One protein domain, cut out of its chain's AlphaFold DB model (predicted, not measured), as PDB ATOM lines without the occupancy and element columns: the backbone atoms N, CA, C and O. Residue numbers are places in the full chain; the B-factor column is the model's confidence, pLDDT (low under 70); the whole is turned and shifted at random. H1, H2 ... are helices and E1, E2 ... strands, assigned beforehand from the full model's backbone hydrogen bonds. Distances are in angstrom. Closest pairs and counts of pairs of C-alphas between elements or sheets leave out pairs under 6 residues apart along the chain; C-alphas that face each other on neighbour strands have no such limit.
ATOM      1  N   GLY A 261     -49.542 -32.161  12.080       48.81
ATOM      2  CA  GLY A 261     -49.527 -33.127  13.180       48.81
ATOM      3  C   GLY A 261     -48.135 -33.452  13.737       48.81
ATOM      4  O   GLY A 261     -48.031 -33.679  14.934       48.81
ATOM      5  N   LEU A 262     -47.063 -33.415  12.927       64.38
ATOM      6  CA  LEU A 262     -45.706 -33.676  13.431       64.38
ATOM      7  C   LEU A 262     -45.199 -32.446  14.177       64.38
ATOM      8  O   LEU A 262     -44.963 -31.403  13.570       64.38
ATOM      9  N   ASP A 263     -45.004 -32.595  15.477       78.12
ATOM     10  CA  ASP A 263     -44.461 -31.567  16.356       78.12
ATOM     11  C   ASP A 263     -43.283 -32.159  17.144       78.12
ATOM     12  O   ASP A 263     -43.459 -32.793  18.184       78.12
ATOM     13  N   ARG A 264     -42.067 -32.041  16.595       87.31
ATOM     14  CA  ARG A 264     -40.840 -32.608  17.183       87.31
ATOM     15  C   ARG A 264     -40.166 -31.604  18.094       87.31
ATOM     16  O   ARG A 264     -39.818 -30.517  17.643       87.31
ATOM     17  N   TRP A 265     -39.949 -31.974  19.348       92.81
ATOM     18  CA  TRP A 265     -39.222 -31.171  20.329       92.81
ATOM     19  C   TRP A 265     -38.020 -31.975  20.810       92.81
ATOM     20  O   TRP A 265     -38.165 -32.851  21.664       92.81
ATOM     21  N   VAL A 266     -36.847 -31.697  20.246       96.12
ATOM     22  CA  VAL A 266     -35.595 -32.344  20.643       96.12
ATOM     23  C   VAL A 266     -34.867 -31.426  21.611       96.12
ATOM     24  O   VAL A 266     -34.381 -30.365  21.230       96.12
ATOM     25  N   TYR A 267     -34.848 -31.806  22.879       95.94
ATOM     26  CA  TYR A 267     -34.183 -31.073  23.939       95.94
ATOM     27  C   TYR A 267     -32.696 -31.408  23.968       95.94
ATOM     28  O   TYR A 267     -32.310 -32.558  23.770       95.94
ATOM     29  N   ASP A 268     -31.886 -30.405  24.272       95.81
ATOM     30  CA  ASP A 268     -30.452 -30.541  24.499       95.81
ATOM     31  C   ASP A 268     -30.174 -30.447  26.001       95.81
ATOM     32  O   ASP A 268     -30.406 -29.404  26.617       95.81
ATOM     33  N   CYS A 269     -29.742 -31.550  26.608       94.56
ATOM     34  CA  CYS A 269     -29.484 -31.611  28.041       94.56
ATOM     35  C   CYS A 269     -28.059 -31.190  28.427       94.56
ATOM     36  O   CYS A 269     -27.757 -31.167  29.617       94.56
ATOM     37  N   THR A 270     -27.194 -30.777  27.490       93.50
ATOM     38  CA  THR A 270     -25.901 -30.179  27.869       93.50
ATOM     39  C   THR A 270     -26.053 -28.746  28.384       93.50
ATOM     40  O   THR A 270     -25.108 -28.180  28.938       93.50
ATOM     41  N   PHE A 271     -27.233 -28.142  28.210       92.88
ATOM     42  CA  PHE A 271     -27.500 -26.756  28.570       92.88
ATOM     43  C   PHE A 271     -28.832 -26.592  29.310       92.88
ATOM     44  O   PHE A 271     -29.879 -27.065  28.870       92.88
ATOM     45  N   ASP A 272     -28.795 -25.852  30.421       90.38
ATOM     46  CA  ASP A 272     -29.980 -25.437  31.172       90.38
ATOM     47  C   ASP A 272     -30.087 -23.907  31.178       90.38
ATOM     48  O   ASP A 272     -29.365 -23.201  31.889       90.38
ATOM     49  N   ALA A 273     -31.019 -23.389  30.378       83.00
ATOM     50  CA  ALA A 273     -31.333 -21.967  30.317       83.00
ATOM     51  C   ALA A 273     -32.201 -21.485  31.500       83.00
ATOM     52  O   ALA A 273     -32.443 -20.283  31.642       83.00
ATOM     53  N   GLY A 274     -32.728 -22.400  32.324       83.94
ATOM     54  CA  GLY A 274     -33.715 -22.117  33.368       83.94
ATOM     55  C   GLY A 274     -35.079 -21.661  32.831       83.94
ATOM     56  O   GLY A 274     -35.906 -21.150  33.589       83.94
ATOM     57  N   THR A 275     -35.313 -21.797  31.522       76.06
ATOM     58  CA  THR A 275     -36.542 -21.387  30.820       76.06
ATOM     59  C   THR A 275     -37.596 -22.492  30.797       76.06
ATOM     60  O   THR A 275     -38.786 -22.208  30.636       76.06
ATOM     61  N   GLN A 276     -37.175 -23.741  30.996       78.44
ATOM     62  CA  GLN A 276     -38.010 -24.934  30.949       78.44
ATOM     63  C   GLN A 276     -38.228 -25.515  32.352       78.44
ATOM     64  O   GLN A 276     -37.480 -25.260  33.292       78.44
ATOM     65  N   SER A 277     -39.269 -26.338  32.510       79.44
ATOM     66  CA  SER A 277     -39.503 -27.090  33.755       79.44
ATOM     67  C   SER A 277     -38.584 -28.308  33.913       79.44
ATOM     68  O   SER A 277     -38.658 -29.010  34.920       79.44
ATOM     69  N   VAL A 278     -37.787 -28.599  32.888       82.00
ATOM     70  CA  VAL A 278     -36.780 -29.657  32.838       82.00
ATOM     71  C   VAL A 278     -35.426 -28.995  32.567       82.00
ATOM     72  O   VAL A 278     -35.401 -28.053  31.780       82.00
ATOM     73  N   PRO A 279     -34.325 -29.453  33.185       90.88
ATOM     74  CA  PRO A 279     -32.974 -28.921  32.982       90.88
ATOM     75  C   PRO A 279     -32.387 -29.334  31.618       90.88
ATOM     76  O   PRO A 279     -31.314 -29.920  31.548       90.88
ATOM     77  N   CYS A 280     -33.124 -29.103  30.535       94.12
ATOM     78  CA  CYS A 280     -32.669 -29.290  29.162       94.12
ATOM     79  C   CYS A 280     -33.275 -28.178  28.303       94.12
ATOM     80  O   CYS A 280     -34.450 -27.826  28.461       94.12
ATOM     81  N   ALA A 281     -32.485 -27.643  27.387       95.31
ATOM     82  CA  ALA A 281     -32.835 -26.506  26.559       95.31
ATOM     83  C   ALA A 281     -33.637 -26.894  25.310       95.31
ATOM     84  O   ALA A 281     -33.453 -27.972  24.738       95.31
ATOM     85  N   LEU A 282     -34.522 -25.997  24.873       94.56
ATOM     86  CA  LEU A 282     -35.279 -26.117  23.627       94.56
ATOM     87  C   LEU A 282     -35.379 -24.751  22.955       94.56
ATOM     88  O   LEU A 282     -36.112 -23.877  23.412       94.56
ATOM     89  N   ASP A 283     -34.678 -24.614  21.833       92.44
ATOM     90  CA  ASP A 283     -34.533 -23.366  21.083       92.44
ATOM     91  C   ASP A 283     -33.919 -22.215  21.902       92.44
ATOM     92  O   ASP A 283     -34.133 -21.038  21.589       92.44
ATOM     93  N   ASP A 284     -33.137 -22.535  22.934       93.56
ATOM     94  CA  ASP A 284     -32.510 -21.541  23.801       93.56
ATOM     95  C   ASP A 284     -31.135 -21.125  23.233       93.56
ATOM     96  O   ASP A 284     -30.283 -21.981  22.987       93.56
ATOM     97  N   PRO A 285     -30.879 -19.824  22.998       90.62
ATOM     98  CA  PRO A 285     -29.583 -19.357  22.507       90.62
ATOM     99  C   PRO A 285     -28.459 -19.574  23.520       90.62
ATOM    100  O   PRO A 285     -28.615 -19.253  24.701       90.62
ATOM    101  N   ASP A 286     -27.296 -20.007  23.039       90.19
ATOM    102  CA  ASP A 286     -26.095 -20.099  23.865       90.19
ATOM    103  C   ASP A 286     -25.546 -18.683  24.179       90.19
ATOM    104  O   ASP A 286     -25.363 -17.865  23.264       90.19
ATOM    105  N   PRO A 287     -25.282 -18.342  25.456       91.06
ATOM    106  CA  PRO A 287     -24.788 -17.020  25.844       91.06
ATOM    107  C   PRO A 287     -23.305 -16.774  25.506       91.06
ATOM    108  O   PRO A 287     -22.861 -15.623  25.515       91.06
ATOM    109  N   VAL A 288     -22.532 -17.829  25.247       90.69
ATOM    110  CA  VAL A 288     -21.089 -17.826  24.982       90.69
ATOM    111  C   VAL A 288     -20.807 -18.079  23.498       90.69
ATOM    112  O   VAL A 288     -20.090 -17.301  22.863       90.69
ATOM    113  N   PHE A 289     -21.386 -19.130  22.922       86.81
ATOM    114  CA  PHE A 289     -21.108 -19.609  21.567       86.81
ATOM    115  C   PHE A 289     -22.113 -19.076  20.540       86.81
ATOM    116  O   PHE A 289     -22.826 -19.818  19.879       86.81
ATOM    117  N   ILE A 290     -22.163 -17.760  20.350       80.62
ATOM    118  CA  ILE A 290     -23.112 -17.122  19.421       80.62
ATOM    119  C   ILE A 290     -22.717 -17.406  17.951       80.62
ATOM    120  O   ILE A 290     -21.560 -17.162  17.592       80.62
ATOM    121  N   PRO A 291     -23.646 -17.820  17.055       83.06
ATOM    122  CA  PRO A 291     -25.108 -17.840  17.202       83.06
ATOM    123  C   PRO A 291     -25.718 -19.234  17.470       83.06
ATOM    124  O   PRO A 291     -26.814 -19.504  16.982       83.06
ATOM    125  N   TYR A 292     -25.026 -20.125  18.182       83.19
ATOM    126  CA  TYR A 292     -25.523 -21.469  18.490       83.19
ATOM    127  C   TYR A 292     -26.806 -21.432  19.334       83.19
ATOM    128  O   TYR A 292     -27.017 -20.527  20.148       83.19
ATOM    129  N   ILE A 293     -27.684 -22.408  19.101       85.00
ATOM    130  CA  ILE A 293     -28.978 -22.557  19.771       85.00
ATOM    131  C   ILE A 293     -29.089 -24.008  20.230       85.00
ATOM    132  O   ILE A 293     -29.008 -24.915  19.402       85.00
ATOM    133  N   HIS A 294     -29.315 -24.204  21.524       93.00
ATOM    134  CA  HIS A 294     -29.512 -25.512  22.132       93.00
ATOM    135  C   HIS A 294     -30.934 -26.022  21.916       93.00
ATOM    136  O   HIS A 294     -31.913 -25.280  22.049       93.00
ATOM    137  N   GLY A 295     -31.043 -27.311  21.600       92.38
ATOM    138  CA  GLY A 295     -32.305 -27.985  21.308       92.38
ATOM    139  C   GLY A 295     -32.961 -27.508  20.007       92.38
ATOM    140  O   GLY A 295     -32.640 -26.455  19.452       92.38
ATOM    141  N   ARG A 296     -33.895 -28.293  19.474       89.75
ATOM    142  CA  ARG A 296     -34.531 -28.046  18.178       89.75
ATOM    143  C   ARG A 296     -36.005 -28.428  18.184       89.75
ATOM    144  O   ARG A 296     -36.351 -29.602  18.315       89.75
ATOM    145  N   SER A 297     -36.866 -27.431  17.998       85.81
ATOM    146  CA  SER A 297     -38.294 -27.638  17.756       85.81
ATOM    147  C   SER A 297     -38.652 -27.712  16.266       85.81
ATOM    148  O   SER A 297     -37.830 -27.467  15.372       85.81
ATOM    149  N   GLU A 298     -39.905 -28.067  15.984       80.94
ATOM    150  CA  GLU A 298     -40.402 -28.245  14.628       80.94
ATOM    151  C   GLU A 298     -40.255 -26.982  13.764       80.94
ATOM    152  O   GLU A 298     -40.691 -25.888  14.114       80.94
ATOM    153  N   GLY A 299     -39.664 -27.146  12.578       67.88
ATOM    154  CA  GLY A 299     -39.474 -26.068  11.609       67.88
ATOM    155  C   GLY A 299     -38.261 -25.176  11.880       67.88
ATOM    156  O   GLY A 299     -37.948 -24.318  11.048       67.88
ATOM    157  N   MET A 300     -37.549 -25.392  12.989       72.69
ATOM    158  CA  MET A 300     -36.327 -24.663  13.306       72.69
ATOM    159  C   MET A 300     -35.126 -25.195  12.500       72.69
ATOM    160  O   MET A 300     -35.051 -26.393  12.193       72.69
ATOM    161  N   PRO A 301     -34.181 -24.310  12.112       66.81
ATOM    162  CA  PRO A 301     -33.005 -24.708  11.343       66.81
ATOM    163  C   PRO A 301     -32.111 -25.658  12.144       66.81
ATOM    164  O   PRO A 301     -32.103 -25.607  13.374       66.81
ATOM    165  N   ALA A 302     -31.336 -26.474  11.427       74.00
ATOM    166  CA  ALA A 302     -30.318 -27.342  12.014       74.00
ATOM    167  C   ALA A 302     -29.344 -26.547  12.900       74.00
ATOM    168  O   ALA A 302     -29.049 -25.382  12.606       74.00
ATOM    169  N   ARG A 303     -28.889 -27.170  13.987       77.38
ATOM    170  CA  ARG A 303     -28.017 -26.562  15.001       77.38
ATOM    171  C   ARG A 303     -26.541 -26.709  14.650       77.38
ATOM    172  O   ARG A 303     -25.767 -25.785  14.892       77.38
ATOM    173  N   GLY A 304     -26.188 -27.804  13.980       81.31
ATOM    174  CA  GLY A 304     -24.809 -28.216  13.761       81.31
ATOM    175  C   GLY A 304     -24.193 -28.814  15.023       81.31
ATOM    176  O   GLY A 304     -24.875 -29.027  16.021       81.31
ATOM    177  N   GLY A 305     -22.895 -29.101  14.956       87.19
ATOM    178  CA  GLY A 305     -22.171 -29.730  16.053       87.19
ATOM    179  C   GLY A 305     -22.105 -28.849  17.297       87.19
ATOM    180  O   GLY A 305     -21.914 -27.633  17.180       87.19
ATOM    181  N   LEU A 306     -22.191 -29.468  18.476       86.25
ATOM    182  CA  LEU A 306     -22.014 -28.781  19.756       86.25
ATOM    183  C   LEU A 306     -20.687 -27.992  19.782       86.25
ATOM    184  O   LEU A 306     -19.622 -28.570  19.533       86.25
ATOM    185  N   PRO A 307     -20.710 -26.677  20.068       87.94
ATOM    186  CA  PRO A 307     -19.563 -25.801  19.845       87.94
ATOM    187  C   PRO A 307     -18.609 -25.696  21.040       87.94
ATOM    188  O   PRO A 307     -17.641 -24.942  20.934       87.94
ATOM    189  N   ASP A 308     -18.859 -26.394  22.154       87.38
ATOM    190  CA  ASP A 308     -18.095 -26.245  23.397       87.38
ATOM    191  C   ASP A 308     -16.866 -27.176  23.460       87.38
ATOM    192  O   ASP A 308     -16.999 -28.355  23.784       87.38
ATOM    193  N   PRO A 309     -15.636 -26.684  23.203       88.94
ATOM    194  CA  PRO A 309     -14.435 -27.513  23.278       88.94
ATOM    195  C   PRO A 309     -14.030 -27.866  24.717       88.94
ATOM    196  O   PRO A 309     -13.092 -28.643  24.903       88.94
ATOM    197  N   SER A 310     -14.652 -27.253  25.732       88.38
ATOM    198  CA  SER A 310     -14.420 -27.599  27.137       88.38
ATOM    199  C   SER A 310     -15.157 -28.872  27.558       88.38
ATOM    200  O   SER A 310     -14.764 -29.484  28.553       88.38
ATOM    201  N   ASP A 311     -16.122 -29.311  26.747       86.69
ATOM    202  CA  ASP A 311     -16.796 -30.600  26.839       86.69
ATOM    203  C   ASP A 311     -16.344 -31.527  25.694       86.69
ATOM    204  O   ASP A 311     -17.022 -31.676  24.677       86.69
ATOM    205  N   PRO A 312     -15.162 -32.157  25.809       87.06
ATOM    206  CA  PRO A 312     -14.610 -32.977  24.737       87.06
ATOM    207  C   PRO A 312     -15.415 -34.251  24.463       87.06
ATOM    208  O   PRO A 312     -15.160 -34.880  23.438       87.06
ATOM    209  N   ALA A 313     -16.318 -34.656  25.364       86.12
ATOM    210  CA  ALA A 313     -17.182 -35.807  25.136       86.12
ATOM    211  C   ALA A 313     -18.209 -35.470  24.054       86.12
ATOM    212  O   ALA A 313     -18.297 -36.199  23.075       86.12
ATOM    213  N   HIS A 314     -18.880 -34.321  24.166       89.94
ATOM    214  CA  HIS A 314     -19.974 -33.939  23.265       89.94
ATOM    215  C   HIS A 314     -19.558 -32.959  22.156       89.94
ATOM    216  O   HIS A 314     -20.318 -32.723  21.217       89.94
ATOM    217  N   PHE A 315     -18.350 -32.392  22.218       89.69
ATOM    218  CA  PHE A 315     -17.857 -31.430  21.230       89.69
ATOM    219  C   PHE A 315     -17.965 -31.950  19.787       89.69
ATOM    220  O   PHE A 315     -17.348 -32.946  19.404       89.69
ATOM    221  N   GLY A 316     -18.698 -31.209  18.955       85.94
ATOM    222  CA  GLY A 316     -18.905 -31.510  17.541       85.94
ATOM    223  C   GLY A 316     -19.974 -32.563  17.243       85.94
ATOM    224  O   GLY A 316     -20.216 -32.812  16.062       85.94
ATOM    225  N   GLN A 317     -20.620 -33.148  18.255       86.88
ATOM    226  CA  GLN A 317     -21.719 -34.097  18.059       86.88
ATOM    227  C   GLN A 317     -22.994 -33.408  17.575       86.88
ATOM    228  O   GLN A 317     -23.234 -32.239  17.891       86.88
ATOM    229  N   THR A 318     -23.807 -34.139  16.808       91.56
ATOM    230  CA  THR A 318     -25.034 -33.638  16.166       91.56
ATOM    231  C   THR A 318     -26.307 -34.339  16.587       91.56
ATOM    232  O   THR A 318     -27.334 -34.146  15.942       91.56
ATOM    233  N   ASP A 319     -26.293 -35.053  17.706       89.62
ATOM    234  CA  ASP A 319     -27.403 -35.877  18.179       89.62
ATOM    235  C   ASP A 319     -28.748 -35.134  18.182       89.62
ATOM    236  O   ASP A 319     -29.760 -35.688  17.767       89.62
ATOM    237  N   VAL A 320     -28.782 -33.845  18.550       89.88
ATOM    238  CA  VAL A 320     -30.005 -33.018  18.481       89.88
ATOM    239  C   VAL A 320     -30.576 -32.943  17.057       89.88
ATOM    240  O   VAL A 320     -31.789 -33.048  16.862       89.88
ATOM    241  N   ASP A 321     -29.721 -32.733  16.058       83.81
ATOM    242  CA  ASP A 321     -30.117 -32.680  14.651       83.81
ATOM    243  C   ASP A 321     -30.415 -34.070  14.082       83.81
ATOM    244  O   ASP A 321     -31.373 -34.206  13.318       83.81
ATOM    245  N   ASP A 322     -29.637 -35.076  14.476       87.56
ATOM    246  CA  ASP A 322     -29.777 -36.458  14.020       87.56
ATOM    247  C   ASP A 322     -31.097 -37.056  14.523       87.56
ATOM    248  O   ASP A 322     -31.933 -37.466  13.717       87.56
ATOM    249  N   ILE A 323     -31.381 -36.962  15.829       92.00
ATOM    250  CA  ILE A 323     -32.676 -37.348  16.416       92.00
ATOM    251  C   ILE A 323     -33.815 -36.610  15.711       92.00
ATOM    252  O   ILE A 323     -34.807 -37.225  15.316       92.00
ATOM    253  N   TYR A 324     -33.688 -35.290  15.531       87.44
ATOM    254  CA  TYR A 324     -34.718 -34.504  14.856       87.44
ATOM    255  C   TYR A 324     -35.011 -35.072  13.464       87.44
ATOM    256  O   TYR A 324     -36.178 -35.287  13.126       87.44
ATOM    257  N   ASP A 325     -33.980 -35.337  12.666       83.25
ATOM    258  CA  ASP A 325     -34.119 -35.834  11.301       83.25
ATOM    259  C   ASP A 325     -34.644 -37.289  11.259       83.25
ATOM    260  O   ASP A 325     -35.469 -37.594  10.393       83.25
ATOM    261  N   TYR A 326     -34.274 -38.151  12.213       89.62
ATOM    262  CA  TYR A 326     -34.692 -39.565  12.273       89.62
ATOM    263  C   TYR A 326     -36.145 -39.769  12.731       89.62
ATOM    264  O   TYR A 326     -36.818 -40.704  12.288       89.62
ATOM    265  N   LEU A 327     -36.689 -38.852  13.538       87.19
ATOM    266  CA  LEU A 327     -38.090 -38.905  13.976       87.19
ATOM    267  C   LEU A 327     -39.103 -38.787  12.823       87.19
ATOM    268  O   LEU A 327     -40.237 -39.253  12.940       87.19
ATOM    269  N   LEU A 328     -38.723 -38.164  11.702       80.38
ATOM    270  CA  LEU A 328     -39.609 -38.002  10.548       80.38
ATOM    271  C   LEU A 328     -39.869 -39.341   9.819       80.38
ATOM    272  O   LEU A 328     -41.038 -39.680   9.614       80.38
ATOM    273  N   PRO A 329     -38.845 -40.120   9.421       81.38
ATOM    274  CA  PRO A 329     -39.025 -41.493   8.953       81.38
ATOM    275  C   PRO A 329     -39.852 -42.369   9.905       81.38
ATOM    276  O   PRO A 329     -40.802 -43.007   9.450       81.38
ATOM    277  N   ALA A 330     -39.577 -42.326  11.214       91.00
ATOM    278  CA  ALA A 330     -40.347 -43.066  12.220       91.00
ATOM    279  C   ALA A 330     -41.842 -42.703  12.190       91.00
ATOM    280  O   ALA A 330     -42.707 -43.571  12.040       91.00
ATOM    281  N   TYR A 331     -42.160 -41.407  12.223       83.88
ATOM    282  CA  TYR A 331     -43.535 -40.928  12.092       83.88
ATOM    283  C   TYR A 331     -44.175 -41.389  10.770       83.88
ATOM    284  O   TYR A 331     -45.308 -41.874  10.752       83.88
ATOM    285  N   ASN A 332     -43.449 -41.304   9.652       79.06
ATOM    286  CA  ASN A 332     -43.952 -41.718   8.343       79.06
ATOM    287  C   ASN A 332     -44.345 -43.197   8.302       79.06
ATOM    288  O   ASN A 332     -45.340 -43.532   7.659       79.06
ATOM    289  N   ILE A 333     -43.615 -44.086   8.974       83.69
ATOM    290  CA  ILE A 333     -43.997 -45.500   9.044       83.69
ATOM    291  C   ILE A 333     -45.367 -45.638   9.719       83.69
ATOM    292  O   ILE A 333     -46.240 -46.316   9.175       83.69
ATOM    293  N   THR A 334     -45.614 -44.935  10.830       80.00
ATOM    294  CA  THR A 334     -46.906 -45.013  11.537       80.00
ATOM    295  C   THR A 334     -48.086 -44.581  10.661       80.00
ATOM    296  O   THR A 334     -49.072 -45.312  10.540       80.00
ATOM    297  N   VAL A 335     -47.951 -43.465   9.941       73.88
ATOM    298  CA  VAL A 335     -49.011 -42.965   9.055       73.88
ATOM    299  C   VAL A 335     -49.204 -43.875   7.849       73.88
ATOM    300  O   VAL A 335     -50.326 -44.274   7.541       73.88
ATOM    301  N   ASN A 336     -48.121 -44.227   7.158       75.31
ATOM    302  CA  ASN A 336     -48.216 -44.911   5.869       75.31
ATOM    303  C   ASN A 336     -48.503 -46.407   6.001       75.31
ATOM    304  O   ASN A 336     -49.098 -46.994   5.097       75.31
ATOM    305  N   GLN A 337     -48.048 -47.035   7.088       82.00
ATOM    306  CA  GLN A 337     -48.150 -48.483   7.263       82.00
ATOM    307  C   GLN A 337     -49.271 -48.876   8.216       82.00
ATOM    308  O   GLN A 337     -49.935 -49.880   7.961       82.00
ATOM    309  N   PHE A 338     -49.506 -48.098   9.275       82.06
ATOM    310  CA  PHE A 338     -50.508 -48.423  10.297       82.06
ATOM    311  C   PHE A 338     -51.772 -47.563  10.191       82.06
ATOM    312  O   PHE A 338     -52.806 -47.937  10.737       82.06
ATOM    313  N   GLY A 339     -51.718 -46.444   9.460       71.00
ATOM    314  CA  GLY A 339     -52.855 -45.535   9.307       71.00
ATOM    315  C   GLY A 339     -53.175 -44.749  10.578       71.00
ATOM    316  O   GLY A 339     -54.331 -44.375  10.772       71.00
ATOM    317  N   ILE A 340     -52.175 -44.528  11.440       72.06
ATOM    318  CA  ILE A 340     -52.301 -43.746  12.675       72.06
ATOM    319  C   ILE A 340     -51.439 -42.488  12.625       72.06
ATOM    320  O   ILE A 340     -50.362 -42.487  12.033       72.06
ATOM    321  N   ASP A 341     -51.920 -41.420  13.254       71.62
ATOM    322  CA  ASP A 341     -51.213 -40.142  13.350       71.62
ATOM    323  C   ASP A 341     -50.170 -40.186  14.478       71.62
ATOM    324  O   ASP A 341     -50.471 -39.881  15.633       71.62
ATOM    325  N   GLY A 342     -48.954 -40.641  14.171       77.56
ATOM    326  CA  GLY A 342     -47.914 -40.864  15.175       77.56
ATOM    327  C   GLY A 342     -48.225 -42.041  16.121       77.56
ATOM    328  O   GLY A 342     -49.245 -42.725  15.991       77.56
ATOM    329  N   PRO A 343     -47.355 -42.311  17.106       86.00
ATOM    330  CA  PRO A 343     -47.378 -43.547  17.880       86.00
ATOM    331  C   PRO A 343     -48.555 -43.613  18.852       86.00
ATOM    332  O   PRO A 343     -49.033 -44.702  19.164       86.00
ATOM    333  N   ASN A 344     -49.067 -42.460  19.294       81.38
ATOM    334  CA  ASN A 344     -50.265 -42.378  20.129       81.38
ATOM    335  C   ASN A 344     -51.561 -42.069  19.353       81.38
ATOM    336  O   ASN A 344     -52.599 -41.831  19.982       81.38
ATOM    337  N   ASN A 345     -51.501 -42.061  18.014       80.50
ATOM    338  CA  ASN A 345     -52.589 -41.675  17.109       80.50
ATOM    339  C   ASN A 345     -53.149 -40.251  17.349       80.50
ATOM    340  O   ASN A 345     -54.333 -39.995  17.128       80.50
ATOM    341  N   GLN A 346     -52.327 -39.344  17.881       76.19
ATOM    342  CA  GLN A 346     -52.667 -37.946  18.172       76.19
ATOM    343  C   GLN A 346     -51.570 -36.960  17.731       76.19
ATOM    344  O   GLN A 346     -51.608 -35.804  18.149       76.19
ATOM    345  N   GLY A 347     -50.604 -37.405  16.924       70.25
ATOM    346  CA  GLY A 347     -49.531 -36.595  16.336       70.25
ATOM    347  C   GLY A 347     -48.134 -36.880  16.889       70.25
ATOM    348  O   GLY A 347     -47.144 -36.601  16.215       70.25
ATOM    349  N   GLY A 348     -48.021 -37.491  18.075       81.94
ATOM    350  CA  GLY A 348     -46.729 -37.626  18.745       81.94
ATOM    351  C   GLY A 348     -46.673 -38.699  19.825       81.94
ATOM    352  O   GLY A 348     -47.361 -39.713  19.759       81.94
ATOM    353  N   THR A 349     -45.805 -38.501  20.817       88.38
ATOM    354  CA  THR A 349     -45.585 -39.441  21.932       88.38
ATOM    355  C   THR A 349     -46.142 -38.926  23.257       88.38
ATOM    356  O   THR A 349     -46.193 -39.680  24.226       88.38
ATOM    357  N   GLY A 350     -46.573 -37.662  23.320       82.94
ATOM    358  CA  GLY A 350     -46.896 -36.970  24.565       82.94
ATOM    359  C   GLY A 350     -47.915 -37.682  25.460       82.94
ATOM    360  O   GLY A 350     -48.996 -38.091  25.027       82.94
ATOM    361  N   ARG A 351     -47.557 -37.805  26.745       82.31
ATOM    362  CA  ARG A 351     -48.348 -38.436  27.817       82.31
ATOM    363  C   ARG A 351     -48.207 -37.675  29.140       82.31
ATOM    364  O   ARG A 351     -47.391 -36.764  29.269       82.31
ATOM    365  N   GLY A 352     -49.037 -38.026  30.128       73.38
ATOM    366  CA  GLY A 352     -48.877 -37.559  31.514       73.38
ATOM    367  C   GLY A 352     -48.989 -36.043  31.705       73.38
ATOM    368  O   GLY A 352     -48.276 -35.476  32.525       73.38
ATOM    369  N   GLY A 353     -49.860 -35.382  30.936       73.62
ATOM    370  CA  GLY A 353     -50.038 -33.924  30.972       73.62
ATOM    371  C   GLY A 353     -49.181 -33.152  29.965       73.62
ATOM    372  O   GLY A 353     -49.372 -31.945  29.828       73.62
ATOM    373  N   ASN A 354     -48.293 -33.826  29.226       84.50
ATOM    374  CA  ASN A 354     -47.615 -33.237  28.070       84.50
ATOM    375  C   ASN A 354     -48.541 -33.208  26.838       84.50
ATOM    376  O   ASN A 354     -49.466 -34.023  26.763       84.50
ATOM    377  N   PRO A 355     -48.314 -32.295  25.871       78.50
ATOM    378  CA  PRO A 355     -49.141 -32.192  24.669       78.50
ATOM    379  C   PRO A 355     -49.164 -33.513  23.880       78.50
ATOM    380  O   PRO A 355     -48.105 -33.963  23.459       78.50
ATOM    381  N   PRO A 356     -50.334 -34.134  23.637       71.75
ATOM    382  CA  PRO A 356     -50.399 -35.431  22.957       71.75
ATOM    383  C   PRO A 356     -49.803 -35.435  21.544       71.75
ATOM    384  O   PRO A 356     -49.247 -36.442  21.121       71.75
ATOM    385  N   GLY A 357     -49.886 -34.309  20.832       75.62
ATOM    386  CA  GLY A 357     -49.352 -34.190  19.475       75.62
ATOM    387  C   GLY A 357     -47.848 -33.985  19.381       75.62
ATOM    388  O   GLY A 357     -47.325 -34.057  18.277       75.62
ATOM    389  N   SER A 358     -47.143 -33.759  20.495       82.56
ATOM    390  CA  SER A 358     -45.696 -33.574  20.436       82.56
ATOM    391  C   SER A 358     -44.940 -34.886  20.612       82.56
ATOM    392  O   SER A 358     -45.262 -35.720  21.464       82.56
ATOM    393  N   THR A 359     -43.907 -35.068  19.796       90.38
ATOM    394  CA  THR A 359     -42.854 -36.054  20.024       90.38
ATOM    395  C   THR A 359     -41.703 -35.349  20.713       90.38
ATOM    396  O   THR A 359     -41.050 -34.486  20.128       90.38
ATOM    397  N   ARG A 360     -41.459 -35.718  21.969       92.00
ATOM    398  CA  ARG A 360     -40.402 -35.121  22.785       92.00
ATOM    399  C   ARG A 360     -39.231 -36.079  22.861       92.00
ATOM    400  O   ARG A 360     -39.411 -37.198  23.338       92.00
ATOM    401  N   ALA A 361     -38.065 -35.624  22.431       95.38
ATOM    402  CA  ALA A 361     -36.824 -36.365  22.552       95.38
ATOM    403  C   ALA A 361     -35.787 -35.571  23.354       95.38
ATOM    404  O   ALA A 361     -35.849 -34.346  23.373       95.38
ATOM    405  N   PHE A 362     -34.855 -36.244  24.015       94.94
ATOM    406  CA  PHE A 362     -33.830 -35.626  24.857       94.94
ATOM    407  C   PHE A 362     -32.466 -36.188  24.468       94.94
ATOM    408  O   PHE A 362     -32.274 -37.396  24.564       94.94
ATOM    409  N   ALA A 363     -31.556 -35.325  24.023       94.56
ATOM    410  CA  ALA A 363     -30.167 -35.664  23.721       94.56
ATOM    411  C   ALA A 363     -29.268 -35.383  24.933       94.56
ATOM    412  O   ALA A 363     -29.557 -34.463  25.704       94.56
ATOM    413  N   PHE A 364     -28.170 -36.135  25.062       92.81
ATOM    414  CA  PHE A 364     -27.147 -35.957  26.107       92.81
ATOM    415  C   PHE A 364     -27.712 -36.041  27.529       92.81
ATOM    416  O   PHE A 364     -27.398 -35.248  28.425       92.81
ATOM    417  N   LEU A 365     -28.643 -36.977  27.728       91.75
ATOM    418  CA  LEU A 365     -29.415 -37.082  28.960       91.75
ATOM    419  C   LEU A 365     -28.519 -37.272  30.199       91.75
ATOM    420  O   LEU A 365     -28.892 -36.844  31.291       91.75
ATOM    421  N   GLU A 366     -27.336 -37.868  30.048       90.56
ATOM    422  CA  GLU A 366     -26.381 -38.115  31.131       90.56
ATOM    423  C   GLU A 366     -25.862 -36.840  31.797       90.56
ATOM    424  O   GLU A 366     -25.478 -36.894  32.966       90.56
ATOM    425  N   VAL A 367     -25.879 -35.700  31.098       90.88
ATOM    426  CA  VAL A 367     -25.406 -34.428  31.656       90.88
ATOM    427  C   VAL A 367     -26.366 -33.923  32.733       90.88
ATOM    428  O   VAL A 367     -25.956 -33.646  33.862       90.88
ATOM    429  N   SER A 368     -27.661 -33.869  32.417       89.81
ATOM    430  CA  SER A 368     -28.686 -33.377  33.346       89.81
ATOM    431  C   SER A 368     -29.276 -34.462  34.245       89.81
ATOM    432  O   SER A 368     -29.754 -34.171  35.344       89.81
ATOM    433  N   PHE A 369     -29.244 -35.720  33.806       87.88
ATOM    434  CA  PHE A 369     -29.836 -36.861  34.501       87.88
ATOM    435  C   PHE A 369     -28.933 -38.107  34.441       87.88
ATOM    436  O   PHE A 369     -29.347 -39.143  33.917       87.88
ATOM    437  N   PRO A 370     -27.739 -38.082  35.059       84.88
ATOM    438  CA  PRO A 370     -26.752 -39.163  34.956       84.88
ATOM    439  C   PRO A 370     -27.280 -40.536  35.400       84.88
ATOM    440  O   PRO A 370     -26.908 -41.566  34.847       84.88
ATOM    441  N   SER A 371     -28.201 -40.576  36.369       82.31
ATOM    442  CA  SER A 371     -28.825 -41.821  36.839       82.31
ATOM    443  C   SER A 371     -29.811 -42.449  35.849       82.31
ATOM    444  O   SER A 371     -30.236 -43.580  36.064       82.31
ATOM    445  N   SER A 372     -30.216 -41.709  34.818       75.88
ATOM    446  CA  SER A 372     -31.166 -42.153  33.791       75.88
ATOM    447  C   SER A 372     -30.465 -42.744  32.566       75.88
ATOM    448  O   SER A 372     -31.144 -43.213  31.662       75.88
ATOM    449  N   CYS A 373     -29.126 -42.779  32.571       75.75
ATOM    450  CA  CYS A 373     -28.293 -43.293  31.486       75.75
ATOM    451  C   CYS A 373     -27.569 -44.642  31.714       75.75
ATOM    452  O   CYS A 373     -26.550 -44.868  31.064       75.75
ATOM    453  N   PRO A 374     -28.033 -45.590  32.562       62.19
ATOM    454  CA  PRO A 374     -27.439 -46.930  32.575       62.19
ATOM    455  C   PRO A 374     -27.814 -47.771  31.338       62.19
ATOM    456  O   PRO A 374     -27.176 -48.791  31.106       62.19
ATOM    457  N   TYR A 375     -28.824 -47.356  30.559       61.22
ATOM    458  CA  TYR A 375     -29.360 -48.097  29.404       61.22
ATOM    459  C   TYR A 375     -29.087 -47.434  28.042       61.22
ATOM    460  O   TYR A 375     -29.588 -47.918  27.040       61.22
ATOM    461  N   GLN A 376     -28.287 -46.359  28.001       78.50
ATOM    462  CA  GLN A 376     -27.995 -45.497  26.836       78.50
ATOM    463  C   GLN A 376     -29.187 -44.838  26.116       78.50
ATOM    464  O   GLN A 376     -29.059 -43.702  25.672       78.50
ATOM    465  N   SER A 377     -30.351 -45.471  26.045       87.50
ATOM    466  CA  SER A 377     -31.598 -44.897  25.548       87.50
ATOM    467  C   SER A 377     -32.788 -45.427  26.349       87.50
ATOM    468  O   SER A 377     -32.683 -46.449  27.029       87.50
ATOM    469  N   VAL A 378     -33.890 -44.669  26.386       88.00
ATOM    470  CA  VAL A 378     -35.125 -45.112  27.053       88.00
ATOM    471  C   VAL A 378     -36.357 -44.313  26.632       88.00
ATOM    472  O   VAL A 378     -36.377 -43.076  26.676       88.00
ATOM    473  N   TYR A 379     -37.457 -45.013  26.372       91.12
ATOM    474  CA  TYR A 379     -38.798 -44.450  26.301       91.12
ATOM    475  C   TYR A 379     -39.433 -44.305  27.694       91.12
ATOM    476  O   TYR A 379     -39.770 -45.264  28.391       91.12
ATOM    477  N   ASN A 380     -39.669 -43.062  28.112       88.88
ATOM    478  CA  ASN A 380     -40.343 -42.755  29.366       88.88
ATOM    479  C   ASN A 380     -41.863 -42.786  29.194       88.88
ATOM    480  O   ASN A 380     -42.493 -41.825  28.752       88.88
ATOM    481  N   MET A 381     -42.473 -43.869  29.659       80.81
ATOM    482  CA  MET A 381     -43.910 -44.115  29.532       80.81
ATOM    483  C   MET A 381     -44.815 -43.110  30.255       80.81
ATOM    484  O   MET A 381     -45.982 -42.952  29.886       80.81
ATOM    485  N   ASN A 382     -44.304 -42.435  31.288       83.75
ATOM    486  CA  ASN A 382     -45.089 -41.474  32.061       83.75
ATOM    487  C   ASN A 382     -45.233 -40.151  31.307       83.75
ATOM    488  O   ASN A 382     -46.319 -39.576  31.270       83.75
ATOM    489  N   SER A 383     -44.143 -39.666  30.709       84.44
ATOM    490  CA  SER A 383     -44.111 -38.378  30.009       84.44
ATOM    491  C   SER A 383     -44.316 -38.500  28.498       84.44
ATOM    492  O   SER A 383     -44.722 -37.524  27.863       84.44
ATOM    493  N   GLY A 384     -44.049 -39.677  27.927       87.25
ATOM    494  CA  GLY A 384     -43.915 -39.873  26.487       87.25
ATOM    495  C   GLY A 384     -42.575 -39.380  25.931       87.25
ATOM    496  O   GLY A 384     -42.444 -39.217  24.723       87.25
ATOM    497  N   GLY A 385     -41.609 -39.058  26.795       91.88
ATOM    498  CA  GLY A 385     -40.291 -38.583  26.380       91.88
ATOM    499  C   GLY A 385     -39.399 -39.731  25.937       91.88
ATOM    500  O   GLY A 385     -39.303 -40.729  26.647       91.88
ATOM    501  N   ILE A 386     -38.733 -39.571  24.803       93.94
ATOM    502  CA  ILE A 386     -37.717 -40.498  24.315       93.94
ATOM    503  C   ILE A 386     -36.344 -39.931  24.669       93.94
ATOM    504  O   ILE A 386     -36.077 -38.769  24.385       93.94
ATOM    505  N   ASN A 387     -35.485 -40.698  25.318       91.81
ATOM    506  CA  ASN A 387     -34.254 -40.156  25.876       91.81
ATOM    507  C   ASN A 387     -33.048 -40.908  25.333       91.81
ATOM    508  O   ASN A 387     -33.094 -42.130  25.246       91.81
ATOM    509  N   PHE A 388     -31.994 -40.168  25.009       92.06
ATOM    510  CA  PHE A 388     -30.748 -40.676  24.458       92.06
ATOM    511  C   PHE A 388     -29.585 -40.094  25.246       92.06
ATOM    512  O   PHE A 388     -29.531 -38.893  25.533       92.06
ATOM    513  N   CYS A 389     -28.672 -40.973  25.608       89.50
ATOM    514  CA  CYS A 389     -27.396 -40.625  26.186       89.50
ATOM    515  C   CYS A 389     -26.357 -40.471  25.069       89.50
ATOM    516  O   CYS A 389     -26.646 -40.747  23.902       89.50
ATOM    517  N   ASN A 390     -25.155 -40.036  25.428       85.94
ATOM    518  CA  ASN A 390     -24.024 -39.910  24.510       85.94
ATOM    519  C   ASN A 390     -23.874 -41.127  23.568       85.94
ATOM    520  O   ASN A 390     -23.881 -42.264  24.042       85.94
ATOM    521  N   GLU A 391     -23.706 -40.873  22.263       78.88
ATOM    522  CA  GLU A 391     -23.522 -41.870  21.183       78.88
ATOM    523  C   GLU A 391     -24.721 -42.802  20.898       78.88
ATOM    524  O   GLU A 391     -24.661 -43.616  19.975       78.88
ATOM    525  N   ALA A 392     -25.843 -42.657  21.612       85.62
ATOM    526  CA  ALA A 392     -27.030 -43.501  21.430       85.62
ATOM    527  C   ALA A 392     -27.988 -43.005  20.328       85.62
ATOM    528  O   ALA A 392     -28.947 -43.691  19.974       85.62
ATOM    529  N   ALA A 393     -27.763 -41.803  19.788       88.00
ATOM    530  CA  ALA A 393     -28.613 -41.153  18.790       88.00
ATOM    531  C   ALA A 393     -28.396 -41.686  17.359       88.00
ATOM    532  O   ALA A 393     -28.102 -40.933  16.430       88.00
ATOM    533  N   VAL A 394     -28.553 -42.993  17.167       87.94
ATOM    534  CA  VAL A 394     -28.440 -43.672  15.864       87.94
ATOM    535  C   VAL A 394     -29.820 -44.047  15.290       87.94
ATOM    536  O   VAL A 394     -30.801 -44.075  16.038       87.94
TER     537      VAL A 394
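AT A GLANCE: This is residues 261 to 394 of the 787 residues of an uncharacterized protein of Candidatus Dadabacteria bacterium (UniProt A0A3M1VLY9). There is little regular structure: a twisted sheet of four strands has one long helix, H1, over one face, and looping residues 269 to 318 are tied to E1 by residues 296 to 297. The 134 printed residues include E1, H1, E2, H2, E3, E4, a mixed class with 44 residues in named elements. The mixed sheet runs E1 E2 E4 E3; the whole is compact, radius of gyration of the C-alphas 14.4 A, spans 46 by 31 by 27 A.

HOW THE PARTS SIT: E1, residues 263 to 268, is parallel to E2, residues 358 to 363; N 265 and O 359 are 2.9 A apart. H1, residues 319 to 338, completes their strand-helix-strand unit, parallel neighbours with a helix between, its crossover left-handed. In two layers, helix on one face, H1 lies over E1 and E2 at a height over the sheet of 9.3 A; its closest C-alphas to E1 are Val 320 and Val 266, 6.0 A. In H1, 14 of 16 O i to N i+4 pairs are within hydrogen-bond range. H2, residues 365 to 368, too short for such a pair, only grazes the sheet. E4, residues 385 to 388, is parallel to E2, N 362 to O 386 2.8 A, and forms an antiparallel hairpin with E3, residues 377 to 380, N 380 to O 385 2.8 A.

IN THESE COORDINATES: E1 begins at C-alpha 263 (-44.461, -31.567, 16.356) and spans 16.2 A, H1 27.4 A, E2 16.0 A; E4 ends at C-alpha 388 (-30.748, -40.676, 24.458).

THE WHOLE: The farthest C-alphas, Ser 310 and Gly 339, are 46.0 A apart. The printed part has no cut; links E1 to H1 and H1 to E2 are long. Residues 261 to 262, 299, 301 and 374 to 375 have pLDDT under 70.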